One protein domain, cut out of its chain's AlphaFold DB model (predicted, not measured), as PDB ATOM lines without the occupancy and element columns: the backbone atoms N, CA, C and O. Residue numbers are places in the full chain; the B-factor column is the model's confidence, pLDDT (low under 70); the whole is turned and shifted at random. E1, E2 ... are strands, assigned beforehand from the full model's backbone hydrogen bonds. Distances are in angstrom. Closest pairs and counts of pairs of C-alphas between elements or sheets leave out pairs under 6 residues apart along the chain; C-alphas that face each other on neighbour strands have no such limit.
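AT A GLANCE: This is residues 477 to 524 and 895 to 976 of the 977 residues of an uncharacterized protein of Rhizopogon vesiculosus (UniProt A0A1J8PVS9). One nine-stranded sheet is curled like part of an open barrel and folded back on itself, with E7 and E8 facing the broad wall of E2, E1, E9, E6, E5 and E4 while E3 makes the hinge. The ends of E6 and E8 come close at one end of the curl, where residues 939 to 944 stick out in a long loop; the loop round residue 923 reaches out at the other end, and residues 495 to 511 run from E2 past E8 to E3. The printed part has 130 residues with no named helix and nine named strands, E1 to E9 along the chain, in the mixed sheet order E2, E1, E9, E6, E5, E4, E3, E7, E8. The class is all strand; the whole is compact, with a radius of gyration of the C-alphas of 15.0 A, yet elongated, spanning 54 by 33 by 30 A.

IN THESE COORDINATES: The longest strand by residues is E3, residues 512 to 524, 27.2 A long, which bends by 81 degrees at residue 519. E9 is residues 967 to 975, 26.5 A; E4 is residues 897 to 905, 26.0 A; and E6 is residues 927 to 935, 25.8 A. E8 spans residues 958 to 964, 18.9 A, and E7 residues 949 to 955, 18.7 A. E1 is residues 479 to 484, 16.3 A, E5 residues 914 to 918, 13.1 A, and E2 residues 492 to 494, 6.7 A. C-alpha 479 is at (131.203, 119.695, 148.840), C-alpha 512 at (136.939, 112.264, 167.436) and C-alpha 975 at (131.061, 131.633, 157.091).

HOW THE PARTS SIT: The sheet is strongly twisted, with E2 and E8 as edge strands. E9 and E6 are antiparallel at 161 degrees, with N 933 and O 969 2.8 A apart. E4, E5 and E6 form a meander, each strand the antiparallel neighbour of the one before: N 897 and O 917 are 2.8 A apart, and N 916 and O 930 2.9 A. E1 is antiparallel to E9, with N 481 to O 970 at 2.8 A, and forms a hairpin with E2, with N 482 to O 492 at 2.9 A. E3 is antiparallel to E4, with N 515 to O 902 at 2.9 A, and parallel to E7 at 48 degrees, with N 514 to O 952 at 2.8 A. E7 and E8 form a hairpin, with N 951 to O 962 at 2.8 A. The closest C-alphas of E6 and E8, Asn 935 and Phe 964, are 6.3 A apart; E1 and E8 are apart.

THE WHOLE: The farthest C-alphas, those of Ser 924 and Thr 942, are 54.5 A apart. Residues 525 to 894 are not printed, and C-alphas 524 and 895 are 6.6 A apart across the cut. The links E2 to E3 and E6 to E7 are long. Mean pLDDT of the printed part is 91.6; residue 498 and residues 939 to 944 are under 70.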
ATOM      1  N   ILE A 477     128.209 122.145 155.112       92.81
ATOM      2  CA  ILE A 477     129.154 121.406 154.273       92.81
ATOM      3  C   ILE A 477     128.364 120.759 153.135       92.81
ATOM      4  O   ILE A 477     127.486 119.921 153.368       92.81
ATOM      5  N   TRP A 478     128.688 121.172 151.911       87.12
ATOM      6  CA  TRP A 478     128.051 120.710 150.671       87.12
ATOM      7  C   TRP A 478     128.972 119.859 149.816       87.12
ATOM      8  O   TRP A 478     128.521 118.931 149.153       87.12
ATOM      9  N   ASP A 479     130.251 120.202 149.807       89.12
ATOM     10  CA  ASP A 479     131.203 119.695 148.840       89.12
ATOM     11  C   ASP A 479     132.232 118.832 149.560       89.12
ATOM     12  O   ASP A 479     132.909 119.295 150.483       89.12
ATOM     13  N   ILE A 480     132.321 117.572 149.141       93.81
ATOM     14  CA  ILE A 480     133.228 116.592 149.724       93.81
ATOM     15  C   ILE A 480     134.002 115.910 148.599       93.81
ATOM     16  O   ILE A 480     133.423 115.460 147.610       93.81
ATOM     17  N   TRP A 481     135.315 115.822 148.778       96.12
ATOM     18  CA  TRP A 481     136.236 115.071 147.933       96.12
ATOM     19  C   TRP A 481     136.818 113.911 148.720       96.12
ATOM     20  O   TRP A 481     137.251 114.084 149.859       96.12
ATOM     21  N   GLN A 482     136.867 112.726 148.115       96.62
ATOM     22  CA  GLN A 482     137.330 111.515 148.787       96.62
ATOM     23  C   GLN A 482     138.328 110.706 147.971       96.62
ATOM     24  O   GLN A 482     138.235 110.571 146.754       96.62
ATOM     25  N   THR A 483     139.303 110.148 148.678       97.50
ATOM     26  CA  THR A 483     140.191 109.092 148.194       97.50
ATOM     27  C   THR A 483     140.241 108.010 149.256       97.50
ATOM     28  O   THR A 483     140.744 108.269 150.344       97.50
ATOM     29  N   THR A 484     139.702 106.828 148.980       95.88
ATOM     30  CA  THR A 484     139.631 105.735 149.957       95.88
ATOM     31  C   THR A 484     140.812 104.782 149.815       95.88
ATOM     32  O   THR A 484     141.399 104.621 148.743       95.88
ATOM     33  N   TRP A 485     141.187 104.147 150.926       93.62
ATOM     34  CA  TRP A 485     142.314 103.207 150.980       93.62
ATOM     35  C   TRP A 485     142.157 102.024 150.003       93.62
ATOM     36  O   TRP A 485     143.139 101.571 149.417       93.62
ATOM     37  N   ASP A 486     140.919 101.565 149.806       92.25
ATOM     38  CA  ASP A 486     140.516 100.468 148.915       92.25
ATOM     39  C   ASP A 486     140.420 100.872 147.438       92.25
ATOM     40  O   ASP A 486     140.219 100.011 146.581       92.25
ATOM     41  N   ARG A 487     140.625 102.161 147.132       94.81
ATOM     42  CA  ARG A 487     140.550 102.747 145.788       94.81
ATOM     43  C   ARG A 487     139.152 102.720 145.161       94.81
ATOM     44  O   ARG A 487     139.045 102.915 143.951       94.81
ATOM     45  N   GLU A 488     138.088 102.511 145.939       93.75
ATOM     46  CA  GLU A 488     136.712 102.654 145.434       93.75
ATOM     47  C   GLU A 488     136.395 104.110 145.067       93.75
ATOM     48  O   GLU A 488     135.717 104.377 144.075       93.75
ATOM     49  N   MET A 489     136.943 105.057 145.831       94.38
ATOM     50  CA  MET A 489     136.883 106.489 145.558       94.38
ATOM     51  C   MET A 489     138.302 106.992 145.302       94.38
ATOM     52  O   MET A 489     139.188 106.813 146.136       94.38
ATOM     53  N   LEU A 490     138.530 107.631 144.157       95.56
ATOM     54  CA  LEU A 490     139.843 108.097 143.712       95.56
ATOM     55  C   LEU A 490     139.728 109.558 143.289       95.56
ATOM     56  O   LEU A 490     139.417 109.859 142.140       95.56
ATOM     57  N   PHE A 491     139.965 110.452 144.251       96.00
ATOM     58  CA  PHE A 491     139.709 111.890 144.131       96.00
ATOM     59  C   PHE A 491     138.300 112.173 143.580       96.00
ATOM     60  O   PHE A 491     138.114 112.871 142.587       96.00
ATOM     61  N   THR A 492     137.295 111.580 144.223       93.88
ATOM     62  CA  THR A 492     135.894 111.635 143.793       93.88
ATOM     63  C   THR A 492     135.140 112.728 144.541       93.88
ATOM     64  O   THR A 492     135.150 112.752 145.773       93.88
ATOM     65  N   TYR A 493     134.434 113.580 143.801       91.50
ATOM     66  CA  TYR A 493     133.479 114.543 144.342       91.50
ATOM     67  C   TYR A 493     132.109 113.920 144.603       91.50
ATOM     68  O   TYR A 493     131.594 113.170 143.771       91.50
ATOM     69  N   PHE A 494     131.469 114.312 145.701       84.31
ATOM     70  CA  PHE A 494     130.038 114.109 145.903       84.31
ATOM     71  C   PHE A 494     129.459 115.133 146.883       84.31
ATOM     72  O   PHE A 494     130.175 115.797 147.636       84.31
ATOM     73  N   GLN A 495     128.130 115.219 146.882       85.75
ATOM     74  CA  GLN A 495     127.364 115.960 147.875       85.75
ATOM     75  C   GLN A 495     126.728 114.980 148.870       85.75
ATOM     76  O   GLN A 495     126.256 113.915 148.450       85.75
ATOM     77  N   PRO A 496     126.694 115.300 150.175       80.12
ATOM     78  CA  PRO A 496     125.995 114.474 151.148       80.12
ATOM     79  C   PRO A 496     124.499 114.397 150.801       80.12
ATOM     80  O   PRO A 496     123.895 115.369 150.353       80.12
ATOM     81  N   THR A 497     123.902 113.217 150.978       70.06
ATOM     82  CA  THR A 497     122.477 112.961 150.714       70.06
ATOM     83  C   THR A 497     121.790 112.454 151.985       70.06
ATOM     84  O   THR A 497     122.388 111.657 152.713       70.06
ATOM     85  N   PRO A 498     120.541 112.875 152.284       53.88
ATOM     86  CA  PRO A 498     119.649 113.717 151.473       53.88
ATOM     87  C   PRO A 498     119.847 115.243 151.607       53.88
ATOM     88  O   PRO A 498     119.255 115.971 150.819       53.88
ATOM     89  N   ASP A 499     120.666 115.721 152.549       74.69
ATOM     90  CA  ASP A 499     120.808 117.144 152.903       74.69
ATOM     91  C   ASP A 499     122.288 117.543 153.087       74.69
ATOM     92  O   ASP A 499     123.124 116.670 153.353       74.69
ATOM     93  N   PRO A 500     122.635 118.848 153.022       85.94
ATOM     94  CA  PRO A 500     123.938 119.323 153.483       85.94
ATOM     95  C   PRO A 500     124.167 118.979 154.955       85.94
ATOM     96  O   PRO A 500     123.232 118.948 155.763       85.94
ATOM     97  N   ILE A 501     125.431 118.805 155.340       92.19
ATOM     98  CA  ILE A 501     125.773 118.626 156.753       92.19
ATOM     99  C   ILE A 501     125.728 120.003 157.413       92.19
ATOM    100  O   ILE A 501     126.541 120.881 157.121       92.19
ATOM    101  N   ASN A 502     124.747 120.199 158.289       91.81
ATOM    102  CA  ASN A 502     124.530 121.462 158.984       91.81
ATOM    103  C   ASN A 502     125.429 121.578 160.216       91.81
ATOM    104  O   ASN A 502     125.511 120.649 161.021       91.81
ATOM    105  N   PHE A 503     126.003 122.761 160.418       93.12
ATOM    106  CA  PHE A 503     126.496 123.163 161.727       93.12
ATOM    107  C   PHE A 503     125.305 123.525 162.623       93.12
ATOM    108  O   PHE A 503     124.507 124.413 162.310       93.12
ATOM    109  N   VAL A 504     125.184 122.828 163.745       92.25
ATOM    110  CA  VAL A 504     124.110 122.955 164.735       92.25
ATOM    111  C   VAL A 504     124.667 123.392 166.090       92.25
ATOM    112  O   VAL A 504     125.877 123.498 166.277       92.25
ATOM    113  N   THR A 505     123.786 123.683 167.048       91.50
ATOM    114  CA  THR A 505     124.207 123.950 168.430       91.50
ATOM    115  C   THR A 505     124.983 122.747 168.987       91.50
ATOM    116  O   THR A 505     124.509 121.621 168.809       91.50
ATOM    117  N   PRO A 506     126.124 122.961 169.672       92.06
ATOM    118  CA  PRO A 506     126.944 121.871 170.187       92.06
ATOM    119  C   PRO A 506     126.175 120.902 171.092       92.06
ATOM    120  O   PRO A 506     125.455 121.301 172.012       92.06
ATOM    121  N   GLY A 507     126.346 119.615 170.813       90.75
ATOM    122  CA  GLY A 507     125.955 118.482 171.637       90.75
ATOM    123  C   GLY A 507     127.188 117.708 172.121       90.75
ATOM    124  O   GLY A 507     128.285 118.254 172.180       90.75
ATOM    125  N   PRO A 508     127.037 116.426 172.498       91.94
ATOM    126  CA  PRO A 508     128.180 115.593 172.856       91.94
ATOM    127  C   PRO A 508     129.144 115.421 171.675       91.94
ATOM    128  O   PRO A 508     128.698 115.156 170.551       91.94
ATOM    129  N   ILE A 509     130.449 115.503 171.942       94.12
ATOM    130  CA  ILE A 509     131.484 115.131 170.970       94.12
ATOM    131  C   ILE A 509     131.326 113.660 170.556       94.12
ATOM    132  O   ILE A 509     130.800 112.834 171.310       94.12
ATOM    133  N   ARG A 510     131.746 113.341 169.331       94.38
ATOM    134  CA  ARG A 510     131.784 111.966 168.806       94.38
ATOM    135  C   ARG A 510     133.114 111.295 169.157       94.38
ATOM    136  O   ARG A 510     133.792 111.709 170.093       94.38
ATOM    137  N   SER A 511     133.463 110.223 168.452       95.12
ATOM    138  CA  SER A 511     134.675 109.445 168.719       95.12
ATOM    139  C   SER A 511     135.953 110.267 168.526       95.12
ATOM    140  O   SER A 511     136.916 110.054 169.262       95.12
ATOM    141  N   ALA A 512     135.937 111.212 167.584       97.12
ATOM    142  CA  ALA A 512     136.939 112.264 167.436       97.12
ATOM    143  C   ALA A 512     136.277 113.653 167.434       97.12
ATOM    144  O   ALA A 512     135.086 113.787 167.133       97.12
ATOM    145  N   ASP A 513     137.053 114.679 167.765       97.69
ATOM    146  CA  ASP A 513     136.600 116.061 167.901       97.69
ATOM    147  C   ASP A 513     137.589 117.029 167.245       97.69
ATOM    148  O   ASP A 513     138.686 117.231 167.755       97.69
ATOM    149  N   ILE A 514     137.234 117.575 166.082       98.50
ATOM    150  CA  ILE A 514     138.050 118.498 165.291       98.50
ATOM    151  C   ILE A 514     137.619 119.922 165.627       98.50
ATOM    152  O   ILE A 514     136.535 120.340 165.230       98.50
ATOM    153  N   VAL A 515     138.479 120.698 166.278       98.19
ATOM    154  CA  VAL A 515     138.207 122.103 166.610       98.19
ATOM    155  C   VAL A 515     138.989 123.006 165.667       98.19
ATOM    156  O   VAL A 515     140.221 123.001 165.701       98.19
ATOM    157  N   VAL A 516     138.284 123.780 164.838       98.19
ATOM    158  CA  VAL A 516     138.868 124.734 163.884       98.19
ATOM    159  C   VAL A 516     138.861 126.143 164.479       98.19
ATOM    160  O   VAL A 516     137.805 126.684 164.812       98.19
ATOM    161  N   ASP A 517     140.048 126.740 164.583       96.62
ATOM    162  CA  ASP A 517     140.294 128.070 165.141       96.62
ATOM    163  C   ASP A 517     140.797 129.031 164.056       96.62
ATOM    164  O   ASP A 517     141.978 129.055 163.702       96.62
ATOM    165  N   ASP A 518     139.892 129.863 163.548       95.00
ATOM    166  CA  ASP A 518     140.196 130.890 162.555       95.00
ATOM    167  C   ASP A 518     140.711 132.211 163.147       95.00
ATOM    168  O   ASP A 518     140.987 133.146 162.390       95.00
ATOM    169  N   SER A 519     140.883 132.299 164.472       94.81
ATOM    170  CA  SER A 519     141.570 133.427 165.115       94.81
ATOM    171  C   SER A 519     143.097 133.290 165.060       94.81
ATOM    172  O   SER A 519     143.813 134.294 165.072       94.81
ATOM    173  N   SER A 520     143.594 132.058 164.923       94.69
ATOM    174  CA  SER A 520     145.010 131.739 164.743       94.69
ATOM    175  C   SER A 520     145.350 131.635 163.255       94.69
ATOM    176  O   SER A 520     145.149 130.588 162.641       94.69
ATOM    177  N   LEU A 521     145.870 132.715 162.666       95.19
ATOM    178  CA  LEU A 521     146.295 132.760 161.261       95.19
ATOM    179  C   LEU A 521     147.800 132.494 161.125       95.19
ATOM    180  O   LEU A 521     148.603 133.085 161.846       95.19
ATOM    181  N   TYR A 522     148.175 131.656 160.160       95.94
ATOM    182  CA  TYR A 522     149.567 131.315 159.856       95.94
ATOM    183  C   TYR A 522     149.941 131.751 158.425       95.94
ATOM    184  O   TYR A 522     149.433 132.752 157.914       95.94
ATOM    185  N   GLN A 523     150.857 131.037 157.769       96.31
ATOM    186  CA  GLN A 523     151.318 131.350 156.422       96.31
ATOM    187  C   GLN A 523     150.254 131.070 155.346       96.31
ATOM    188  O   GLN A 523     149.380 130.210 155.490       96.31
ATOM    189  N   THR A 524     150.357 131.791 154.230       96.88
ATOM    190  CA  THR A 524     149.646 131.452 152.992       96.88
ATOM    191  C   THR A 524     150.280 130.218 152.358       96.88
ATOM    192  O   THR A 524     151.506 130.127 152.279       96.88
ATOM    193  N   TRP A 895     144.730 133.053 148.103       92.31
ATOM    194  CA  TRP A 895     145.016 131.641 148.355       92.31
ATOM    195  C   TRP A 895     144.662 131.234 149.786       92.31
ATOM    196  O   TRP A 895     144.609 132.079 150.685       92.31
ATOM    197  N   GLY A 896     144.465 129.933 149.996       95.81
ATOM    198  CA  GLY A 896     144.246 129.358 151.317       95.81
ATOM    199  C   GLY A 896     145.364 129.723 152.294       95.81
ATOM    200  O   GLY A 896     146.543 129.443 152.073       95.81
ATOM    201  N   GLN A 897     144.983 130.353 153.397       97.44
ATOM    202  CA  GLN A 897     145.841 130.611 154.541       97.44
ATOM    203  C   GLN A 897     145.620 129.515 155.575       97.44
ATOM    204  O   GLN A 897     144.477 129.186 155.895       97.44
ATOM    205  N   ARG A 898     146.702 128.947 156.109       98.12
ATOM    206  CA  ARG A 898     146.592 127.963 157.186       98.12
ATOM    207  C   ARG A 898     146.014 128.626 158.438       98.12
ATOM    208  O   ARG A 898     146.431 129.726 158.808       98.12
ATOM    209  N   ILE A 899     145.094 127.928 159.096       98.38
ATOM    210  CA  ILE A 899     144.487 128.340 160.367       98.38
ATOM    211  C   ILE A 899     144.686 127.284 161.460       98.38
ATOM    212  O   ILE A 899     145.192 126.189 161.199       98.38
ATOM    213  N   GLY A 900     144.338 127.625 162.700       97.75
ATOM    214  CA  GLY A 900     144.444 126.726 163.843       97.75
ATOM    215  C   GLY A 900     143.498 125.535 163.726       97.75
ATOM    216  O   GLY A 900     142.347 125.669 163.313       97.75
ATOM    217  N   VAL A 901     143.981 124.354 164.108       98.06
ATOM    218  CA  VAL A 901     143.154 123.152 164.241       98.06
ATOM    219  C   VAL A 901     143.711 122.244 165.331       98.06
ATOM    220  O   VAL A 901     144.926 122.139 165.496       98.06
ATOM    221  N   SER A 902     142.824 121.596 166.081       97.56
ATOM    222  CA  SER A 902     143.175 120.545 167.041       97.56
ATOM    223  C   SER A 902     142.220 119.364 166.913       97.56
ATOM    224  O   SER A 902     141.086 119.536 166.468       97.56
ATOM    225  N   VAL A 903     142.691 118.171 167.278       97.75
ATOM    226  CA  VAL A 903     141.888 116.945 167.282       97.75
ATOM    227  C   VAL A 903     141.925 116.350 168.687       97.75
ATOM    228  O   VAL A 903     143.004 116.164 169.245       97.75
ATOM    229  N   GLY A 904     140.756 116.080 169.261       96.38
ATOM    230  CA  GLY A 904     140.572 115.399 170.542       96.38
ATOM    231  C   GLY A 904     139.606 114.216 170.434       96.38
ATOM    232  O   GLY A 904     139.235 113.788 169.341       96.38
ATOM    233  N   GLY A 905     139.194 113.670 171.581       95.25
ATOM    234  CA  GLY A 905     138.328 112.486 171.659       95.25
ATOM    235  C   GLY A 905     139.099 111.176 171.848       95.25
ATOM    236  O   GLY A 905     140.308 111.167 172.042       95.25
ATOM    237  N   SER A 906     138.388 110.045 171.856       94.50
ATOM    238  CA  SER A 906     138.990 108.719 172.084       94.50
ATOM    239  C   SER A 906     139.697 108.131 170.858       94.50
ATOM    240  O   SER A 906     140.479 107.195 171.005       94.50
ATOM    241  N   LEU A 907     139.382 108.637 169.661       94.44
ATOM    242  CA  LEU A 907     139.991 108.263 168.379       94.44
ATOM    243  C   LEU A 907     140.720 109.454 167.732       94.44
ATOM    244  O   LEU A 907     140.826 109.526 166.511       94.44
ATOM    245  N   ASP A 908     141.217 110.393 168.537       94.19
ATOM    246  CA  ASP A 908     142.008 111.538 168.065       94.19
ATOM    247  C   ASP A 908     143.226 111.110 167.237       94.19
ATOM    248  O   ASP A 908     143.499 111.658 166.172       94.19
ATOM    249  N   TRP A 909     143.903 110.051 167.677       93.44
ATOM    250  CA  TRP A 909     145.056 109.457 167.016       93.44
ATOM    251  C   TRP A 909     144.763 109.001 165.583       93.44
ATOM    252  O   TRP A 909     145.706 108.848 164.807       93.44
ATOM    253  N   ALA A 910     143.502 108.750 165.222       94.12
ATOM    254  CA  ALA A 910     143.125 108.233 163.911       94.12
ATOM    255  C   ALA A 910     143.004 109.324 162.839       94.12
ATOM    256  O   ALA A 910     142.992 108.989 161.656       94.12
ATOM    257  N   LEU A 911     142.933 110.605 163.219       96.44
ATOM    258  CA  LEU A 911     142.798 111.719 162.282       96.44
ATOM    259  C   LEU A 911     144.014 112.646 162.352       96.44
ATOM    260  O   LEU A 911     144.432 113.076 163.424       96.44
ATOM    261  N   VAL A 912     144.539 113.012 161.187       95.56
ATOM    262  CA  VAL A 912     145.442 114.162 161.027       95.56
ATOM    263  C   VAL A 912     144.695 115.190 160.199       95.56
ATOM    264  O   VAL A 912     144.049 114.818 159.228       95.56
ATOM    265  N   VAL A 913     144.708 116.465 160.593       98.25
ATOM    266  CA  VAL A 913     143.853 117.483 159.965       98.25
ATOM    267  C   VAL A 913     144.658 118.734 159.639       98.25
ATOM    268  O   VAL A 913     145.304 119.309 160.511       98.25
ATOM    269  N   GLY A 914     144.583 119.172 158.383       98.19
ATOM    270  CA  GLY A 914     144.961 120.521 157.967       98.19
ATOM    271  C   GLY A 914     143.707 121.375 157.796       98.19
ATOM    272  O   GLY A 914     142.733 120.893 157.222       98.19
ATOM    273  N   ALA A 915     143.725 122.620 158.277       98.50
ATOM    274  CA  ALA A 915     142.609 123.556 158.158       98.50
ATOM    275  C   ALA A 915     143.050 124.864 157.501       98.50
ATOM    276  O   ALA A 915     144.134 125.385 157.794       98.50
ATOM    277  N   TYR A 916     142.193 125.410 156.636       98.38
ATOM    278  CA  TYR A 916     142.509 126.600 155.855       98.38
ATOM    279  C   TYR A 916     141.334 127.570 155.772       98.38
ATOM    280  O   TYR A 916     140.169 127.178 155.715       98.38
ATOM    281  N   LYS A 917     141.670 128.858 155.712       97.31
ATOM    282  CA  LYS A 917     140.770 129.962 155.390       97.31
ATOM    283  C   LYS A 917     141.144 130.510 154.021       97.31
ATOM    284  O   LYS A 917     142.272 130.944 153.812       97.31
ATOM    285  N   THR A 918     140.191 130.541 153.103       95.31
ATOM    286  CA  THR A 918     140.349 131.156 151.783       95.31
ATOM    287  C   THR A 918     139.449 132.379 151.707       95.31
ATOM    288  O   THR A 918     138.223 132.276 151.831       95.31
ATOM    289  N   GLY A 919     140.077 133.541 151.539       91.69
ATOM    290  CA  GLY A 919     139.368 134.803 151.380       91.69
ATOM    291  C   GLY A 919     138.580 134.881 150.068       91.69
ATOM    292  O   GLY A 919     138.721 134.036 149.180       91.69
ATOM    293  N   ARG A 920     137.770 135.929 149.927       90.12
ATOM    294  CA  ARG A 920     136.999 136.221 148.711       90.12
ATOM    295  C   ARG A 920     137.454 137.530 148.076       90.12
ATOM    296  O   ARG A 920     137.968 138.407 148.765       90.12
ATOM    297  N   VAL A 921     137.259 137.671 146.764       83.56
ATOM    298  CA  VAL A 921     137.537 138.935 146.051       83.56
ATOM    299  C   VAL A 921     136.635 140.050 146.579       83.56
ATOM    300  O   VAL A 921     137.095 141.169 146.799       83.56
ATOM    301  N   SER A 922     135.358 139.739 146.820       83.81
ATOM    302  CA  SER A 922     134.455 140.650 147.519       83.81
ATOM    303  C   SER A 922     134.523 140.412 149.020       83.81
ATOM    304  O   SER A 922     134.203 139.324 149.490       83.81
ATOM    305  N   SER A 923     134.831 141.451 149.790       81.12
ATOM    306  CA  SER A 923     134.777 141.400 151.256       81.12
ATOM    307  C   SER A 923     133.357 141.251 151.821       81.12
ATOM    308  O   SER A 923     133.197 141.038 153.018       81.12
ATOM    309  N   SER A 924     132.315 141.374 150.987       79.75
ATOM    310  CA  SER A 924     130.930 141.085 151.382       79.75
ATOM    311  C   SER A 924     130.592 139.595 151.367       79.75
ATOM    312  O   SER A 924     129.588 139.193 151.953       79.75
ATOM    313  N   ASP A 925     131.370 138.794 150.639       84.75
ATOM    314  CA  ASP A 925     131.121 137.368 150.496       84.75
ATOM    315  C   ASP A 925     131.697 136.610 151.689       84.75
ATOM    316  O   ASP A 925     132.717 136.976 152.265       84.75
ATOM    317  N   TRP A 926     131.050 135.504 152.046       90.94
ATOM    318  CA  TRP A 926     131.555 134.635 153.100       90.94
ATOM    319  C   TRP A 926     132.850 133.956 152.663       90.94
ATOM    320  O   TRP A 926     132.937 133.400 151.558       90.94
ATOM    321  N   ASN A 927     133.829 133.963 153.564       93.31
ATOM    322  CA  ASN A 927     135.079 133.246 153.384       93.31
ATOM    323  C   ASN A 927     134.824 131.742 153.369       93.31
ATOM    324  O   ASN A 927     133.897 131.241 154.013       93.31
ATOM    325  N   ARG A 928     135.651 131.027 152.608       94.88
ATOM    326  CA  ARG A 928     135.637 129.567 152.575       94.88
ATOM    327  C   ARG A 928     136.558 129.049 153.672       94.88
ATOM    328  O   ARG A 928     137.704 129.475 153.766       94.88
ATOM    329  N   TYR A 929     136.062 128.091 154.439       97.31
ATOM    330  CA  TYR A 929     136.830 127.341 155.421       97.31
ATOM    331  C   TYR A 929     136.856 125.888 154.989       97.31
ATOM    332  O   TYR A 929     135.819 125.337 154.622       97.31
ATOM    333  N   SER A 930     138.033 125.282 154.980       97.50
ATOM    334  CA  SER A 930     138.229 123.921 154.501       97.50
ATOM    335  C   SER A 930     139.059 123.119 155.487       97.50
ATOM    336  O   SER A 930     139.894 123.664 156.212       97.50
ATOM    337  N   ILE A 931     138.832 121.811 155.483       98.50
ATOM    338  CA  ILE A 931     139.719 120.848 156.123       98.50
ATOM    339  C   ILE A 931     140.083 119.745 155.138       98.50
ATOM    340  O   ILE A 931     139.267 119.349 154.305       98.50
ATOM    341  N   VAL A 932     141.302 119.235 155.271       98.38
ATOM    342  CA  VAL A 932     141.758 117.981 154.670       98.38
ATOM    343  C   VAL A 932     142.137 117.034 155.800       98.38
ATOM    344  O   VAL A 932     142.912 117.401 156.684       98.38
ATOM    345  N   ALA A 933     141.551 115.841 155.797       98.12
ATOM    346  CA  ALA A 933     141.629 114.896 156.900       98.12
ATOM    347  C   ALA A 933     141.827 113.456 156.393       98.12
ATOM    348  O   ALA A 933     140.867 112.823 155.936       98.12
ATOM    349  N   PRO A 934     143.056 112.912 156.444       97.62
ATOM    350  CA  PRO A 934     143.285 111.474 156.452       97.62
ATOM    351  C   PRO A 934     142.706 110.803 157.711       97.62
ATOM    352  O   PRO A 934     143.045 111.181 158.832       97.62
ATOM    353  N   ASN A 935     141.892 109.762 157.518       96.69
ATOM    354  CA  ASN A 935     141.576 108.769 158.543       96.69
ATOM    355  C   ASN A 935     142.459 107.532 158.344       96.69
ATOM    356  O   ASN A 935     142.396 106.881 157.298       96.69
ATOM    357  N   ARG A 936     143.244 107.210 159.373       92.50
ATOM    358  CA  ARG A 936     144.202 106.099 159.410       92.50
ATOM    359  C   ARG A 936     143.825 104.979 160.385       92.50
ATOM    360  O   ARG A 936     144.708 104.219 160.770       92.50
ATOM    361  N   ASP A 937     142.562 104.856 160.798       91.94
ATOM    362  CA  ASP A 937     142.105 103.705 161.591       91.94
ATOM    363  C   ASP A 937     141.996 102.439 160.727       91.94
ATOM    364  O   ASP A 937     140.921 101.947 160.393       91.94
ATOM    365  N   ASP A 938     143.151 101.920 160.326       84.81
ATOM    366  CA  ASP A 938     143.324 100.648 159.630       84.81
ATOM    367  C   ASP A 938     143.792  99.526 160.573       84.81
ATOM    368  O   ASP A 938     144.273  98.472 160.146       84.81
ATOM    369  N   SER A 939     143.622  99.742 161.883       68.19
ATOM    370  CA  SER A 939     144.172  98.875 162.913       68.19
ATOM    371  C   SER A 939     143.462  97.522 162.973       68.19
ATOM    372  O   SER A 939     142.236  97.411 163.000       68.19
ATOM    373  N   ALA A 940     144.252  96.454 163.070       49.81
ATOM    374  CA  ALA A 940     143.746  95.218 163.627       49.81
ATOM    375  C   ALA A 940     144.824  94.407 164.321       49.81
ATOM    376  O   ALA A 940     145.821  93.971 163.743       49.81
ATOM    377  N   THR A 941     144.525  94.089 165.569       52.75
ATOM    378  CA  THR A 941     144.998  92.884 166.222       52.75
ATOM    379  C   THR A 941     144.592  91.679 165.352       52.75
ATOM    380  O   THR A 941     143.500  91.136 165.439       52.75
ATOM    381  N   THR A 942     145.501  91.270 164.467       49.56
ATOM    382  CA  THR A 942     145.531  90.028 163.666       49.56
ATOM    383  C   THR A 942     144.691  89.913 162.376       49.56
ATOM    384  O   THR A 942     145.008  89.029 161.582       49.56
ATOM    385  N   THR A 943     143.741  90.809 162.066       57.19
ATOM    386  CA  THR A 943     143.039  90.841 160.751       57.19
ATOM    387  C   THR A 943     142.686  92.262 160.303       57.19
ATOM    388  O   THR A 943     141.697  92.787 160.798       57.19
ATOM    389  N   TRP A 944     143.472  92.859 159.392       65.75
ATOM    390  CA  TRP A 944     143.290  94.214 158.818       65.75
ATOM    391  C   TRP A 944     141.807  94.613 158.687       65.75
ATOM    392  O   TRP A 944     141.079  93.989 157.914       65.75
ATOM    393  N   ASN A 945     141.353  95.601 159.472       77.75
ATOM    394  CA  ASN A 945     139.935  95.965 159.589       77.75
ATOM    395  C   ASN A 945     139.720  97.496 159.582       77.75
ATOM    396  O   ASN A 945     139.444  98.067 160.635       77.75
ATOM    397  N   PRO A 946     139.818  98.160 158.416       87.06
ATOM    398  CA  PRO A 946     139.622  99.605 158.272       87.06
ATOM    399  C   PRO A 946     138.283 100.084 158.842       87.06
ATOM    400  O   PRO A 946     137.229  99.602 158.422       87.06
ATOM    401  N   GLN A 947     138.316 101.011 159.803       92.00
ATOM    402  CA  GLN A 947     137.131 101.548 160.469       92.00
ATOM    403  C   GLN A 947     136.903 103.028 160.138       92.00
ATOM    404  O   GLN A 947     137.818 103.852 160.211       92.00
ATOM    405  N   PRO A 948     135.663 103.413 159.793       94.69
ATOM    406  CA  PRO A 948     135.324 104.817 159.686       94.69
ATOM    407  C   PRO A 948     135.331 105.484 161.070       94.69
ATOM    408  O   PRO A 948     134.895 104.895 162.060       94.69
ATOM    409  N   VAL A 949     135.757 106.745 161.128       96.00
ATOM    410  CA  VAL A 949     135.767 107.547 162.357       96.00
ATOM    411  C   VAL A 949     134.634 108.562 162.300       96.00
ATOM    412  O   VAL A 949     134.647 109.484 161.484       96.00
ATOM    413  N   GLU A 950     133.640 108.407 163.174       97.12
ATOM    414  CA  GLU A 950     132.629 109.444 163.392       97.12
ATOM    415  C   GLU A 950     133.252 110.585 164.203       97.12
ATOM    416  O   GLU A 950     133.629 110.410 165.368       97.12
ATOM    417  N   ALA A 951     133.359 111.753 163.581       97.62
ATOM    418  CA  ALA A 951     133.988 112.921 164.161       97.62
ATOM    419  C   ALA A 951     133.022 114.098 164.258       97.62
ATOM    420  O   ALA A 951     132.120 114.308 163.441       97.62
ATOM    421  N   THR A 952     133.246 114.880 165.298       97.94
ATOM    422  CA  THR A 952     132.703 116.216 165.463       97.94
ATOM    423  C   THR A 952     133.601 117.232 164.762       97.94
ATOM    424  O   THR A 952     134.816 117.089 164.811       97.94
ATOM    425  N   ILE A 953     133.014 118.241 164.113       98.19
ATOM    426  CA  ILE A 953     133.722 119.407 163.571       98.19
ATOM    427  C   ILE A 953     133.163 120.652 164.262       98.19
ATOM    428  O   ILE A 953     132.013 121.023 164.021       98.19
ATOM    429  N   GLU A 954     133.954 121.290 165.116       97.19
ATOM    430  CA  GLU A 954     133.609 122.532 165.798       97.19
ATOM    431  C   GLU A 954     134.182 123.747 165.070       97.19
ATOM    432  O   GLU A 954     135.366 123.805 164.735       97.19
ATOM    433  N   PHE A 955     133.334 124.751 164.861       96.69
ATOM    434  CA  PHE A 955     133.733 126.035 164.300       96.69
ATOM    435  C   PHE A 955     132.839 127.153 164.850       96.69
ATOM    436  O   PHE A 955     131.611 127.078 164.780       96.69
ATOM    437  N   ARG A 956     133.457 128.193 165.429       93.19
ATOM    438  CA  ARG A 956     132.780 129.383 165.992       93.19
ATOM    439  C   ARG A 956     131.583 129.060 166.909       93.19
ATOM    440  O   ARG A 956     130.529 129.690 166.827       93.19
ATOM    441  N   GLY A 957     131.750 128.075 167.794       90.12
ATOM    442  CA  GLY A 957     130.730 127.675 168.774       90.12
ATOM    443  C   GLY A 957     129.557 126.879 168.193       90.12
ATOM    444  O   GLY A 957     128.544 126.719 168.872       90.12
ATOM    445  N   MET A 958     129.686 126.393 166.959       94.50
ATOM    446  CA  MET A 958     128.746 125.492 166.297       94.50
ATOM    447  C   MET A 958     129.430 124.161 165.978       94.50
ATOM    448  O   MET A 958     130.655 124.100 165.886       94.50
ATOM    449  N   GLN A 959     128.638 123.108 165.780       94.62
ATOM    450  CA  GLN A 959     129.115 121.739 165.611       94.62
ATOM    451  C   GLN A 959     128.488 121.068 164.384       94.62
ATOM    452  O   GLN A 959     127.268 121.061 164.246       94.62
ATOM    453  N   ALA A 960     129.292 120.441 163.532       95.75
ATOM    454  CA  ALA A 960     128.851 119.490 162.513       95.75
ATOM    455  C   ALA A 960     129.313 118.066 162.875       95.75
ATOM    456  O   ALA A 960     130.225 117.875 163.681       95.75
ATOM    457  N   THR A 961     128.681 117.042 162.302       95.38
ATOM    458  CA  THR A 961     129.102 115.640 162.467       95.38
ATOM    459  C   THR A 961     129.344 115.017 161.105       95.38
ATOM    460  O   THR A 961     128.503 115.135 160.215       95.38
ATOM    461  N   TYR A 962     130.480 114.340 160.958       96.31
ATOM    462  CA  TYR A 962     130.831 113.627 159.742       96.31
ATOM    463  C   TYR A 962     131.550 112.316 160.054       96.31
ATOM    464  O   TYR A 962     132.354 112.237 160.980       96.31
ATOM    465  N   THR A 963     131.265 111.289 159.259       96.69
ATOM    466  CA  THR A 963     131.911 109.982 159.367       96.69
ATOM    467  C   THR A 963     132.995 109.875 158.304       96.69
ATOM    468  O   THR A 963     132.695 109.683 157.128       96.69
ATOM    469  N   PHE A 964     134.254 110.002 158.721       97.19
ATOM    470  CA  PHE A 964     135.417 109.925 157.843       97.19
ATOM    471  C   PHE A 964     135.724 108.459 157.502       97.19
ATOM    472  O   PHE A 964     136.109 107.707 158.403       97.19
ATOM    473  N   PRO A 965     135.583 108.009 156.241       95.94
ATOM    474  CA  PRO A 965     136.058 106.684 155.850       95.94
ATOM    475  C   PRO A 965     137.586 106.638 155.895       95.94
ATOM    476  O   PRO A 965     138.236 107.676 155.783       95.94
ATOM    477  N   VAL A 966     138.164 105.441 156.027       96.25
ATOM    478  CA  VAL A 966     139.622 105.271 155.923       96.25
ATOM    479  C   VAL A 966     140.070 105.713 154.528       96.25
ATOM    480  O   VAL A 966     139.534 105.270 153.510       96.25
ATOM    481  N   GLY A 967     141.011 106.645 154.472       96.94
ATOM    482  CA  GLY A 967     141.255 107.430 153.266       96.94
ATOM    483  C   GLY A 967     141.520 108.893 153.590       96.94
ATOM    484  O   GLY A 967     141.672 109.258 154.749       96.94
ATOM    485  N   VAL A 968     141.556 109.734 152.562       98.56
ATOM    486  CA  VAL A 968     141.682 111.189 152.673       98.56
ATOM    487  C   VAL A 968     140.365 111.830 152.265       98.56
ATOM    488  O   VAL A 968     139.847 111.555 151.181       98.56
ATOM    489  N   THR A 969     139.833 112.690 153.133       98.44
ATOM    490  CA  THR A 969     138.642 113.493 152.849       98.44
ATOM    491  C   THR A 969     138.988 114.974 152.889       98.44
ATOM    492  O   THR A 969     139.516 115.447 153.893       98.44
ATOM    493  N   THR A 970     138.626 115.709 151.842       98.06
ATOM    494  CA  THR A 970     138.638 117.176 151.838       98.06
ATOM    495  C   THR A 970     137.208 117.687 151.776       98.06
ATOM    496  O   THR A 970     136.419 117.240 150.947       98.06
ATOM    497  N   LEU A 971     136.864 118.623 152.653       96.94
ATOM    498  CA  LEU A 971     135.540 119.241 152.693       96.94
ATOM    499  C   LEU A 971     135.644 120.718 153.062       96.94
ATOM    500  O   LEU A 971     136.653 121.162 153.616       96.94
ATOM    501  N   TRP A 972     134.600 121.488 152.767       95.12
ATOM    502  CA  TRP A 972     134.557 122.908 153.111       95.12
ATOM    503  C   TRP A 972     133.149 123.429 153.383       95.12
ATOM    504  O   TRP A 972     132.142 122.833 152.998       95.12
ATOM    505  N   TRP A 973     133.102 124.588 154.032       94.88
ATOM    506  CA  TRP A 973     131.908 125.381 154.298       94.88
ATOM    507  C   TRP A 973     132.219 126.873 154.138       94.88
ATOM    508  O   TRP A 973     133.360 127.276 153.905       94.88
ATOM    509  N   TYR A 974     131.187 127.705 154.255       93.56
ATOM    510  CA  TYR A 974     131.317 129.158 154.211       93.56
ATOM    511  C   TYR A 974     130.825 129.774 155.512       93.56
ATOM    512  O   TYR A 974     129.828 129.320 156.080       93.56
ATOM    513  N   ALA A 975     131.500 130.831 155.957       89.12
ATOM    514  CA  ALA A 975     131.061 131.633 157.091       89.12
ATOM    515  C   ALA A 975     131.403 133.122 156.892       89.12
ATOM    516  O   ALA A 975     132.411 133.433 156.246       89.12
ATOM    517  N   PRO A 976     130.574 134.045 157.419       84.19
ATOM    518  CA  PRO A 976     130.896 135.472 157.425       84.19
ATOM    519  C   PRO A 976     132.156 135.727 158.257       84.19
ATOM    520  O   PRO A 976     132.446 134.946 159.162       84.19
TER     521      PRO A 976